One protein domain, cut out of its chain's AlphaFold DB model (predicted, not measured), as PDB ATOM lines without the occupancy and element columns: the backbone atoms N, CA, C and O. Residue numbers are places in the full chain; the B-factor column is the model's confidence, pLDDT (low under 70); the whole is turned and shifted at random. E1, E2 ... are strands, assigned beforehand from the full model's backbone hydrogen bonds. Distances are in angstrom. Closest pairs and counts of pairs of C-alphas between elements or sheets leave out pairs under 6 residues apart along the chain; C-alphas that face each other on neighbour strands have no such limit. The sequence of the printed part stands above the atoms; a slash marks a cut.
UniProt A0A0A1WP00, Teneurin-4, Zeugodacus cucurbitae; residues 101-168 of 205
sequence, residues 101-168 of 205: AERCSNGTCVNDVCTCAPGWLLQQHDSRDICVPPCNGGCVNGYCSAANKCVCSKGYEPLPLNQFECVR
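This is residues 101 to 168 of the 205 residues of the protein "Teneurin-4" of Zeugodacus cucurbitae (UniProt A0A0A1WP00). Four small two-stranded hairpins follow one another in a row, E1 with E2, E3 with E4, E5 with E6 and E7 with E8, and make a long, flat model with loops hanging out between them. The row itself makes the longest axis, with E1 and E2 at one end and E7 and E8 at the other. The printed part has 68 residues, no named helix and eight strands, E1 to E8 in order along the chain, in four separate antiparallel sheets of two. The class is all strand, with 34 of the 68 residues in strands. It is only just compact, close to loose, with a radius of gyration of the C-alphas of 12.9 A, and spans 42 by 23 by 12 A.

Begin with the hairpin of E3, residues 121 to 125, and E4, residues 128 to 132: they are antiparallel at 145 degrees, with N 123 and O 130 3.0 A apart, within hydrogen-bond range. Residues 104 to 105 pair parallel with residues 129 to 130 of E4. Toward one end look for the hairpin of E1, residues 108 to 110, and E2, residues 113 to 115, at 136 degrees, where N 108 and O 115 are 2.8 A apart. The closest C-alphas of E2 and E4 are those of Cys 114 and Asp 129, 6.5 A. Toward the other end comes the hairpin of E5, residues 142 to 146, and E6, residues 149 to 152, at 149 degrees, with N 143 and O 151 at 2.8 A. The closest C-alphas of E4 and E5, Val 132 and Cys 144, are 6.1 A apart, and E3 and E5 are near each other, with 5 pairs of C-alphas within 10 A. Last is the hairpin of E7, residues 157 to 159, and E8, residues 162 to 167, at 136 degrees, with N 157 and O 167 at 2.8 A. E6 and E8 have 8 pairs of C-alphas within 8 A, the closest being Cys 152 and Cys 166, 5.4 A. E1 and E8 are apart.

Find C-alpha 121 at (-43.356, 27.863, -47.276), from which E3 runs 12.8 A; E4 spans 12.2 A and E5 12.0 A. E1 begins at C-alpha 108, at (-31.947, 32.901, -48.991), and spans 6.4 A; E2 spans 6.0 A, E6 9.8 A and E7 6.6 A. E8 spans 10.0 A and ends at C-alpha 167, at (-64.537, 34.369, -48.629).

The two C-alphas farthest apart, Asn 111 and Leu 161, are 42.7 A from each other. The printed part has no cut. The link from E4 to E5, nine residues, is short; the other six are tight. Mean pLDDT of the printed part is 79.9, and it is under 70 at residues 125 to 127, 136 to 137, 147 and 159 to 163.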
ATOM      1  N   ALA A 101     -31.821  37.609 -55.602       83.19
ATOM      2  CA  ALA A 101     -31.816  38.593 -54.514       83.19
ATOM      3  C   ALA A 101     -32.908  39.689 -54.593       83.19
ATOM      4  O   ALA A 101     -33.314  40.214 -53.561       83.19
ATOM      5  N   GLU A 102     -33.399  40.042 -55.784       83.12
ATOM      6  CA  GLU A 102     -34.455  41.048 -55.991       83.12
ATOM      7  C   GLU A 102     -35.863  40.440 -56.060       83.12
ATOM      8  O   GLU A 102     -36.857  41.131 -55.818       83.12
ATOM      9  N   ARG A 103     -35.969  39.157 -56.436       86.69
ATOM     10  CA  ARG A 103     -37.246  38.429 -56.507       86.69
ATOM     11  C   ARG A 103     -37.563  37.652 -55.224       86.69
ATOM     12  O   ARG A 103     -38.740  37.482 -54.941       86.69
ATOM     13  N   CYS A 104     -36.559  37.230 -54.453       91.00
ATOM     14  CA  CYS A 104     -36.687  36.453 -53.216       91.00
ATOM     15  C   CYS A 104     -36.860  37.359 -51.988       91.00
ATOM     16  O   CYS A 104     -35.964  38.113 -51.620       91.00
ATOM     17  N   SER A 105     -38.014  37.275 -51.327       90.56
ATOM     18  CA  SER A 105     -38.334  37.987 -50.083       90.56
ATOM     19  C   SER A 105     -38.386  37.007 -48.910       90.56
ATOM     20  O   SER A 105     -39.022  35.959 -49.011       90.56
ATOM     21  N   ASN A 106     -37.750  37.353 -47.786       89.50
ATOM     22  CA  ASN A 106     -37.645  36.530 -46.563       89.50
ATOM     23  C   ASN A 106     -36.993  35.138 -46.745       89.50
ATOM     24  O   ASN A 106     -37.088  34.296 -45.852       89.50
ATOM     25  N   GLY A 107     -36.349  34.881 -47.884       89.94
ATOM     26  CA  GLY A 107     -35.605  33.653 -48.168       89.94
ATOM     27  C   GLY A 107     -34.134  33.931 -48.463       89.94
ATOM     28  O   GLY A 107     -33.713  35.080 -48.591       89.94
ATOM     29  N   THR A 108     -33.360  32.860 -48.606       93.00
ATOM     30  CA  THR A 108     -31.947  32.901 -48.991       93.00
ATOM     31  C   THR A 108     -31.792  32.365 -50.405       93.00
ATOM     32  O   THR A 108     -32.235  31.260 -50.709       93.00
ATOM     33  N   CYS A 109     -31.131  33.118 -51.275       92.50
ATOM     34  CA  CYS A 109     -30.861  32.674 -52.636       92.50
ATOM     35  C   CYS A 109     -29.687  31.705 -52.706       92.50
ATOM     36  O   CYS A 109     -28.565  32.049 -52.342       92.50
ATOM     37  N   VAL A 110     -29.951  30.508 -53.225       90.88
ATOM     38  CA  VAL A 110     -28.960  29.452 -53.437       90.88
ATOM     39  C   VAL A 110     -29.162  28.913 -54.850       90.88
ATOM     40  O   VAL A 110     -30.244  28.437 -55.174       90.88
ATOM     41  N   ASN A 111     -28.141  29.009 -55.708       86.38
ATOM     42  CA  ASN A 111     -28.196  28.566 -57.112       86.38
ATOM     43  C   ASN A 111     -29.415  29.112 -57.894       86.38
ATOM     44  O   ASN A 111     -30.111  28.364 -58.571       86.38
ATOM     45  N   ASP A 112     -29.685  30.417 -57.755       82.12
ATOM     46  CA  ASP A 112     -30.837  31.147 -58.327       82.12
ATOM     47  C   ASP A 112     -32.238  30.713 -57.820       82.12
ATOM     48  O   ASP A 112     -33.262  31.265 -58.233       82.12
ATOM     49  N   VAL A 113     -32.301  29.795 -56.846       88.62
ATOM     50  CA  VAL A 113     -33.531  29.347 -56.171       88.62
ATOM     51  C   VAL A 113     -33.698  30.046 -54.816       88.62
ATOM     52  O   VAL A 113     -32.784  30.065 -53.987       88.62
ATOM     53  N   CYS A 114     -34.889  30.600 -54.565       89.75
ATOM     54  CA  CYS A 114     -35.254  31.181 -53.274       89.75
ATOM     55  C   CYS A 114     -35.520  30.060 -52.255       89.75
ATOM     56  O   CYS A 114     -36.499  29.322 -52.360       89.75
ATOM     57  N   THR A 115     -34.624  29.906 -51.280       93.75
ATOM     58  CA  THR A 115     -34.670  28.843 -50.268       93.75
ATOM     59  C   THR A 115     -35.213  29.399 -48.956       93.75
ATOM     60  O   THR A 115     -34.656  30.346 -48.398       93.75
ATOM     61  N   CYS A 116     -36.298  28.820 -48.446       92.12
ATOM     62  CA  CYS A 116     -36.931  29.271 -47.207       92.12
ATOM     63  C   CYS A 116     -36.297  28.652 -45.953       92.12
ATOM     64  O   CYS A 116     -35.682  27.586 -46.002       92.12
ATOM     65  N   ALA A 117     -36.473  29.321 -44.810       90.06
ATOM     66  CA  ALA A 117     -36.094  28.778 -43.509       90.06
ATOM     67  C   ALA A 117     -36.870  27.476 -43.186       90.06
ATOM     68  O   ALA A 117     -37.979  27.286 -43.691       90.06
ATOM     69  N   PRO A 118     -36.342  26.582 -42.325       90.00
ATOM     70  CA  PRO A 118     -37.038  25.355 -41.942       90.00
ATOM     71  C   PRO A 118     -38.468  25.617 -41.443       90.00
ATOM     72  O   PRO A 118     -38.694  26.451 -40.569       90.00
ATOM     73  N   GLY A 119     -39.438  24.902 -42.020       79.00
ATOM     74  CA  GLY A 119     -40.862  25.046 -41.706       79.00
ATOM     75  C   GLY A 119     -41.578  26.226 -42.378       79.00
ATOM     76  O   GLY A 119     -42.790  26.333 -42.228       79.00
ATOM     77  N   TRP A 120     -40.877  27.088 -43.124       86.75
ATOM     78  CA  TRP A 120     -41.488  28.146 -43.939       86.75
ATOM     79  C   TRP A 120     -41.833  27.629 -45.340       86.75
ATOM     80  O   TRP A 120     -41.213  26.695 -45.848       86.75
ATOM     81  N   LEU A 121     -42.826  28.252 -45.972       82.44
ATOM     82  CA  LEU A 121     -43.356  27.863 -47.276       82.44
ATOM     83  C   LEU A 121     -42.930  28.868 -48.351       82.44
ATOM     84  O   LEU A 121     -43.006  30.075 -48.130       82.44
ATOM     85  N   LEU A 122     -42.521  28.366 -49.517       84.19
ATOM     86  CA  LEU A 122     -42.242  29.177 -50.702       84.19
ATOM     87  C   LEU A 122     -43.551  29.451 -51.453       84.19
ATOM     88  O   LEU A 122     -44.290  28.518 -51.765       84.19
ATOM     89  N   GLN A 123     -43.829  30.716 -51.759       77.94
ATOM     90  CA  GLN A 123     -45.003  31.134 -52.530       77.94
ATOM     91  C   GLN A 123     -44.636  32.177 -53.586       77.94
ATOM     92  O   GLN A 123     -43.637  32.877 -53.448       77.94
ATOM     93  N   GLN A 124     -45.456  32.296 -54.633       79.44
ATOM     94  CA  GLN A 124     -45.231  33.234 -55.735       79.44
ATOM     95  C   GLN A 124     -46.320  34.317 -55.760       79.44
ATOM     96  O   GLN A 124     -47.507  33.998 -55.800       79.44
ATOM     97  N   HIS A 125     -45.929  35.595 -55.759       66.19
ATOM     98  CA  HIS A 125     -46.844  36.745 -55.818       66.19
ATOM     99  C   HIS A 125     -46.241  37.859 -56.684       66.19
ATOM    100  O   HIS A 125     -45.130  38.306 -56.414       66.19
ATOM    101  N   ASP A 126     -46.950  38.325 -57.718       66.50
ATOM    102  CA  ASP A 126     -46.484  39.348 -58.679       66.50
ATOM    103  C   ASP A 126     -45.020  39.157 -59.129       66.50
ATOM    104  O   ASP A 126     -44.171  40.043 -58.972       66.50
ATOM    105  N   SER A 127     -44.709  37.958 -59.632       68.38
ATOM    106  CA  SER A 127     -43.369  37.554 -60.092       68.38
ATOM    107  C   SER A 127     -42.250  37.646 -59.036       68.38
ATOM    108  O   SER A 127     -41.071  37.720 -59.387       68.38
ATOM    109  N   ARG A 128     -42.598  37.621 -57.743       77.19
ATOM    110  CA  ARG A 128     -41.670  37.476 -56.611       77.19
ATOM    111  C   ARG A 128     -41.862  36.133 -55.918       77.19
ATOM    112  O   ARG A 128     -42.990  35.669 -55.777       77.19
ATOM    113  N   ASP A 129     -40.755  35.577 -55.444       87.31
ATOM    114  CA  ASP A 129     -40.699  34.429 -54.546       87.31
ATOM    115  C   ASP A 129     -40.740  34.969 -53.113       87.31
ATOM    116  O   ASP A 129     -39.891  35.768 -52.720       87.31
ATOM    117  N   ILE A 130     -41.725  34.571 -52.316       86.56
ATOM    118  CA  ILE A 130     -41.886  35.033 -50.938       86.56
ATOM    119  C   ILE A 130     -41.907  33.813 -50.027       86.56
ATOM    120  O   ILE A 130     -42.780  32.953 -50.137       86.56
ATOM    121  N   CYS A 131     -40.950  33.758 -49.105       88.19
ATOM    122  CA  CYS A 131     -40.969  32.798 -48.015       88.19
ATOM    123  C   CYS A 131     -41.892  33.305 -46.905       88.19
ATOM    124  O   CYS A 131     -41.721  34.418 -46.394       88.19
ATOM    125  N   VAL A 132     -42.863  32.482 -46.514       82.94
ATOM    126  CA  VAL A 132     -43.871  32.829 -45.505       82.94
ATOM    127  C   VAL A 132     -43.930  31.796 -44.376       82.94
ATOM    128  O   VAL A 132     -43.766  30.600 -44.632       82.94
ATOM    129  N   PRO A 133     -44.176  32.213 -43.120       80.56
ATOM    130  CA  PRO A 133     -44.423  31.272 -42.038       80.56
ATOM    131  C   PRO A 133     -45.800  30.605 -42.228       80.56
ATOM    132  O   PRO A 133     -46.722  31.235 -42.757       80.56
ATOM    133  N   PRO A 134     -45.989  29.360 -41.767       75.00
ATOM    134  CA  PRO A 134     -47.292  28.708 -41.793       75.00
ATOM    135  C   PRO A 134     -48.269  29.420 -40.843       75.00
ATOM    136  O   PRO A 134     -47.916  29.769 -39.714       75.00
ATOM    137  N   CYS A 135     -49.514  29.622 -41.277       74.19
ATOM    138  CA  CYS A 135     -50.577  30.119 -40.401       74.19
ATOM    139  C   CYS A 135     -51.053  28.993 -39.479       74.19
ATOM    140  O   CYS A 135     -51.506  27.947 -39.953       74.19
ATOM    141  N   ASN A 136     -51.008  29.218 -38.166       66.69
ATOM    142  CA  ASN A 136     -51.517  28.256 -37.200       66.69
ATOM    143  C   ASN A 136     -53.054  28.352 -37.192       66.69
ATOM    144  O   ASN A 136     -53.604  29.336 -36.705       66.69
ATOM    145  N   GLY A 137     -53.729  27.377 -37.809       66.62
ATOM    146  CA  GLY A 137     -55.164  27.438 -38.143       66.62
ATOM    147  C   GLY A 137     -55.481  27.486 -39.648       66.62
ATOM    148  O   GLY A 137     -56.646  27.398 -40.018       66.62
ATOM    149  N   GLY A 138     -54.468  27.558 -40.522       70.25
ATOM    150  CA  GLY A 138     -54.648  27.601 -41.981       70.25
ATOM    151  C   GLY A 138     -54.846  29.013 -42.551       70.25
ATOM    152  O   GLY A 138     -54.793  30.005 -41.833       70.25
ATOM    153  N   CYS A 139     -54.989  29.106 -43.875       78.81
ATOM    154  CA  CYS A 139     -55.292  30.343 -44.605       78.81
ATOM    155  C   CYS A 139     -55.899  29.960 -45.964       78.81
ATOM    156  O   CYS A 139     -55.184  29.733 -46.939       78.81
ATOM    157  N   VAL A 140     -57.220  29.764 -46.003       79.19
ATOM    158  CA  VAL A 140     -57.927  29.272 -47.201       79.19
ATOM    159  C   VAL A 140     -58.275  30.450 -48.113       79.19
ATOM    160  O   VAL A 140     -58.777  31.464 -47.635       79.19
ATOM    161  N   ASN A 141     -58.016  30.316 -49.419       79.50
ATOM    162  CA  ASN A 141     -58.143  31.372 -50.444       79.50
ATOM    163  C   ASN A 141     -57.282  32.631 -50.193       79.50
ATOM    164  O   ASN A 141     -57.633  33.731 -50.627       79.50
ATOM    165  N   GLY A 142     -56.140  32.479 -49.521       79.94
ATOM    166  CA  GLY A 142     -55.196  33.563 -49.252       79.94
ATOM    167  C   GLY A 142     -53.778  33.062 -48.981       79.94
ATOM    168  O   GLY A 142     -53.475  31.885 -49.178       79.94
ATOM    169  N   TYR A 143     -52.913  33.958 -48.507       78.12
ATOM    170  CA  TYR A 143     -51.553  33.650 -48.067       78.12
ATOM    171  C   TYR A 143     -51.203  34.259 -46.705       78.12
ATOM    172  O   TYR A 143     -51.749  35.279 -46.288       78.12
ATOM    173  N   CYS A 144     -50.249  33.653 -46.002       79.81
ATOM    174  CA  CYS A 144     -49.782  34.130 -44.703       79.81
ATOM    175  C   CYS A 144     -48.776  35.275 -44.887       79.81
ATOM    176  O   CYS A 144     -47.625  35.045 -45.233       79.81
ATOM    177  N   SER A 145     -49.176  36.523 -44.635       75.88
ATOM    178  CA  SER A 145     -48.236  37.663 -44.659       75.88
ATOM    179  C   SER A 145     -47.340  37.734 -43.415       75.88
ATOM    180  O   SER A 145     -46.261  38.319 -43.448       75.88
ATOM    181  N   ALA A 146     -47.802  37.143 -42.314       70.00
ATOM    182  CA  ALA A 146     -47.084  36.938 -41.063       70.00
ATOM    183  C   ALA A 146     -47.755  35.783 -40.298       70.00
ATOM    184  O   ALA A 146     -48.804  35.283 -40.720       70.00
ATOM    185  N   ALA A 147     -47.194  35.395 -39.149       69.69
ATOM    186  CA  ALA A 147     -47.844  34.447 -38.245       69.69
ATOM    187  C   ALA A 147     -49.283  34.906 -37.932       69.69
ATOM    188  O   ALA A 147     -49.507  36.041 -37.512       69.69
ATOM    189  N   ASN A 148     -50.248  34.021 -38.185       70.38
ATOM    190  CA  ASN A 148     -51.689  34.229 -38.011       70.38
ATOM    191  C   ASN A 148     -52.308  35.415 -38.787       70.38
ATOM    192  O   ASN A 148     -53.415  35.841 -38.471       70.38
ATOM    193  N   LYS A 149     -51.633  35.940 -39.821       77.62
ATOM    194  CA  LYS A 149     -52.126  37.064 -40.632       77.62
ATOM    195  C   LYS A 149     -52.342  36.650 -42.090       77.62
ATOM    196  O   LYS A 149     -51.477  36.875 -42.945       77.62
ATOM    197  N   CYS A 150     -53.510  36.067 -42.356       80.19
ATOM    198  CA  CYS A 150     -53.966  35.708 -43.697       80.19
ATOM    199  C   CYS A 150     -54.298  36.976 -44.514       80.19
ATOM    200  O   CYS A 150     -54.962  37.891 -44.025       80.19
ATOM    201  N   VAL A 151     -53.800  37.049 -45.748       82.81
ATOM    202  CA  VAL A 151     -54.108  38.076 -46.754       82.81
ATOM    203  C   VAL A 151     -54.825  37.388 -47.901       82.81
ATOM    204  O   VAL A 151     -54.334  36.402 -48.445       82.81
ATOM    205  N   CYS A 152     -55.999  37.893 -48.251       83.94
ATOM    206  CA  CYS A 152     -56.878  37.235 -49.203       83.94
ATOM    207  C   CYS A 152     -56.440  37.438 -50.654       83.94
ATOM    208  O   CYS A 152     -56.009  38.523 -51.047       83.94
ATOM    209  N   SER A 153     -56.589  36.386 -51.457       82.38
ATOM    210  CA  SER A 153     -56.368  36.437 -52.902       82.38
ATOM    211  C   SER A 153     -57.364  37.385 -53.579       82.38
ATOM    212  O   SER A 153     -58.461  37.628 -53.076       82.38
ATOM    213  N   LYS A 154     -57.009  37.908 -54.761       81.62
ATOM    214  CA  LYS A 154     -57.846  38.859 -55.515       81.62
ATOM    215  C   LYS A 154     -59.289  38.352 -55.669       81.62
ATOM    216  O   LYS A 154     -59.519  37.274 -56.215       81.62
ATOM    217  N   GLY A 155     -60.256  39.162 -55.234       76.62
ATOM    218  CA  GLY A 155     -61.682  38.813 -55.260       76.62
ATOM    219  C   GLY A 155     -62.172  38.016 -54.046       76.62
ATOM    220  O   GLY A 155     -63.273  37.471 -54.103       76.62
ATOM    221  N   TYR A 156     -61.382  37.951 -52.971       83.00
ATOM    222  CA  TYR A 156     -61.776  37.440 -51.661       83.00
ATOM    223  C   TYR A 156     -61.506  38.491 -50.571       83.00
ATOM    224  O   TYR A 156     -60.582  39.295 -50.685       83.00
ATOM    225  N   GLU A 157     -62.296  38.454 -49.504       84.12
ATOM    226  CA  GLU A 157     -62.239  39.343 -48.345       84.12
ATOM    227  C   GLU A 157     -62.156  38.517 -47.045       84.12
ATOM    228  O   GLU A 157     -62.670  37.393 -46.995       84.12
ATOM    229  N   PRO A 158     -61.492  39.029 -45.991       77.38
ATOM    230  CA  PRO A 158     -61.352  38.315 -44.725       77.38
ATOM    231  C   PRO A 158     -62.665  38.330 -43.931       77.38
ATOM    232  O   PRO A 158     -63.306  39.374 -43.798       77.38
ATOM    233  N   LEU A 159     -63.046  37.193 -43.343       68.50
ATOM    234  CA  LEU A 159     -64.218  37.133 -42.468       68.50
ATOM    235  C   LEU A 159     -63.992  37.923 -41.160       68.50
ATOM    236  O   LEU A 159     -63.008  37.661 -40.464       68.50
ATOM    237  N   PRO A 160     -64.935  38.791 -40.727       65.94
ATOM    238  CA  PRO A 160     -64.816  39.550 -39.471       65.94
ATOM    239  C   PRO A 160     -64.692  38.696 -38.199       65.94
ATOM    240  O   PRO A 160     -64.267  39.199 -37.163       65.94
ATOM    241  N   LEU A 161     -65.093  37.423 -38.269       63.12
ATOM    242  CA  LEU A 161     -65.096  36.466 -37.156       63.12
ATOM    243  C   LEU A 161     -64.134  35.280 -37.367       63.12
ATOM    244  O   LEU A 161     -63.974  34.472 -36.458       63.12
ATOM    245  N   ASN A 162     -63.494  35.163 -38.539       65.06
ATOM    246  CA  ASN A 162     -62.530  34.101 -38.838       65.06
ATOM    247  C   ASN A 162     -61.368  34.648 -39.685       65.06
ATOM    248  O   ASN A 162     -61.417  34.658 -40.913       65.06
ATOM    249  N   GLN A 163     -60.294  35.086 -39.026       63.38
ATOM    250  CA  GLN A 163     -59.142  35.732 -39.676       63.38
ATOM    251  C   GLN A 163     -58.293  34.780 -40.556       63.38
ATOM    252  O   GLN A 163     -57.317  35.210 -41.168       63.38
ATOM    253  N   PHE A 164     -58.660  33.497 -40.631       71.12
ATOM    254  CA  PHE A 164     -57.962  32.439 -41.370       71.12
ATOM    255  C   PHE A 164     -58.697  31.989 -42.644       71.12
ATOM    256  O   PHE A 164     -58.227  31.105 -43.362       71.12
ATOM    257  N   GLU A 165     -59.856  32.579 -42.938       70.56
ATOM    258  CA  GLU A 165     -60.714  32.156 -44.039       70.56
ATOM    259  C   GLU A 165     -61.130  33.353 -44.891       70.56
ATOM    260  O   GLU A 165     -61.821  34.274 -44.445       70.56
ATOM    261  N   CYS A 166     -60.676  33.331 -46.143       81.25
ATOM    262  CA  CYS A 166     -61.001  34.334 -47.136       81.25
ATOM    263  C   CYS A 166     -62.202  33.862 -47.959       81.25
ATOM    264  O   CYS A 166     -62.162  32.821 -48.625       81.25
ATOM    265  N   VAL A 167     -63.276  34.646 -47.926       82.12
ATOM    266  CA  VAL A 167     -64.537  34.369 -48.629       82.12
ATOM    267  C   VAL A 167     -64.710  35.332 -49.790       82.12
ATOM    268  O   VAL A 167     -64.192  36.444 -49.763       82.12
ATOM    269  N   ARG A 168     -65.437  34.939 -50.837       80.56
ATOM    270  CA  ARG A 168     -65.828  35.918 -51.861       80.56
ATOM    271  C   ARG A 168     -66.732  36.976 -51.219       80.56
ATOM    272  O   ARG A 168     -67.592  36.586 -50.426       80.56
TER     273      ARG A 168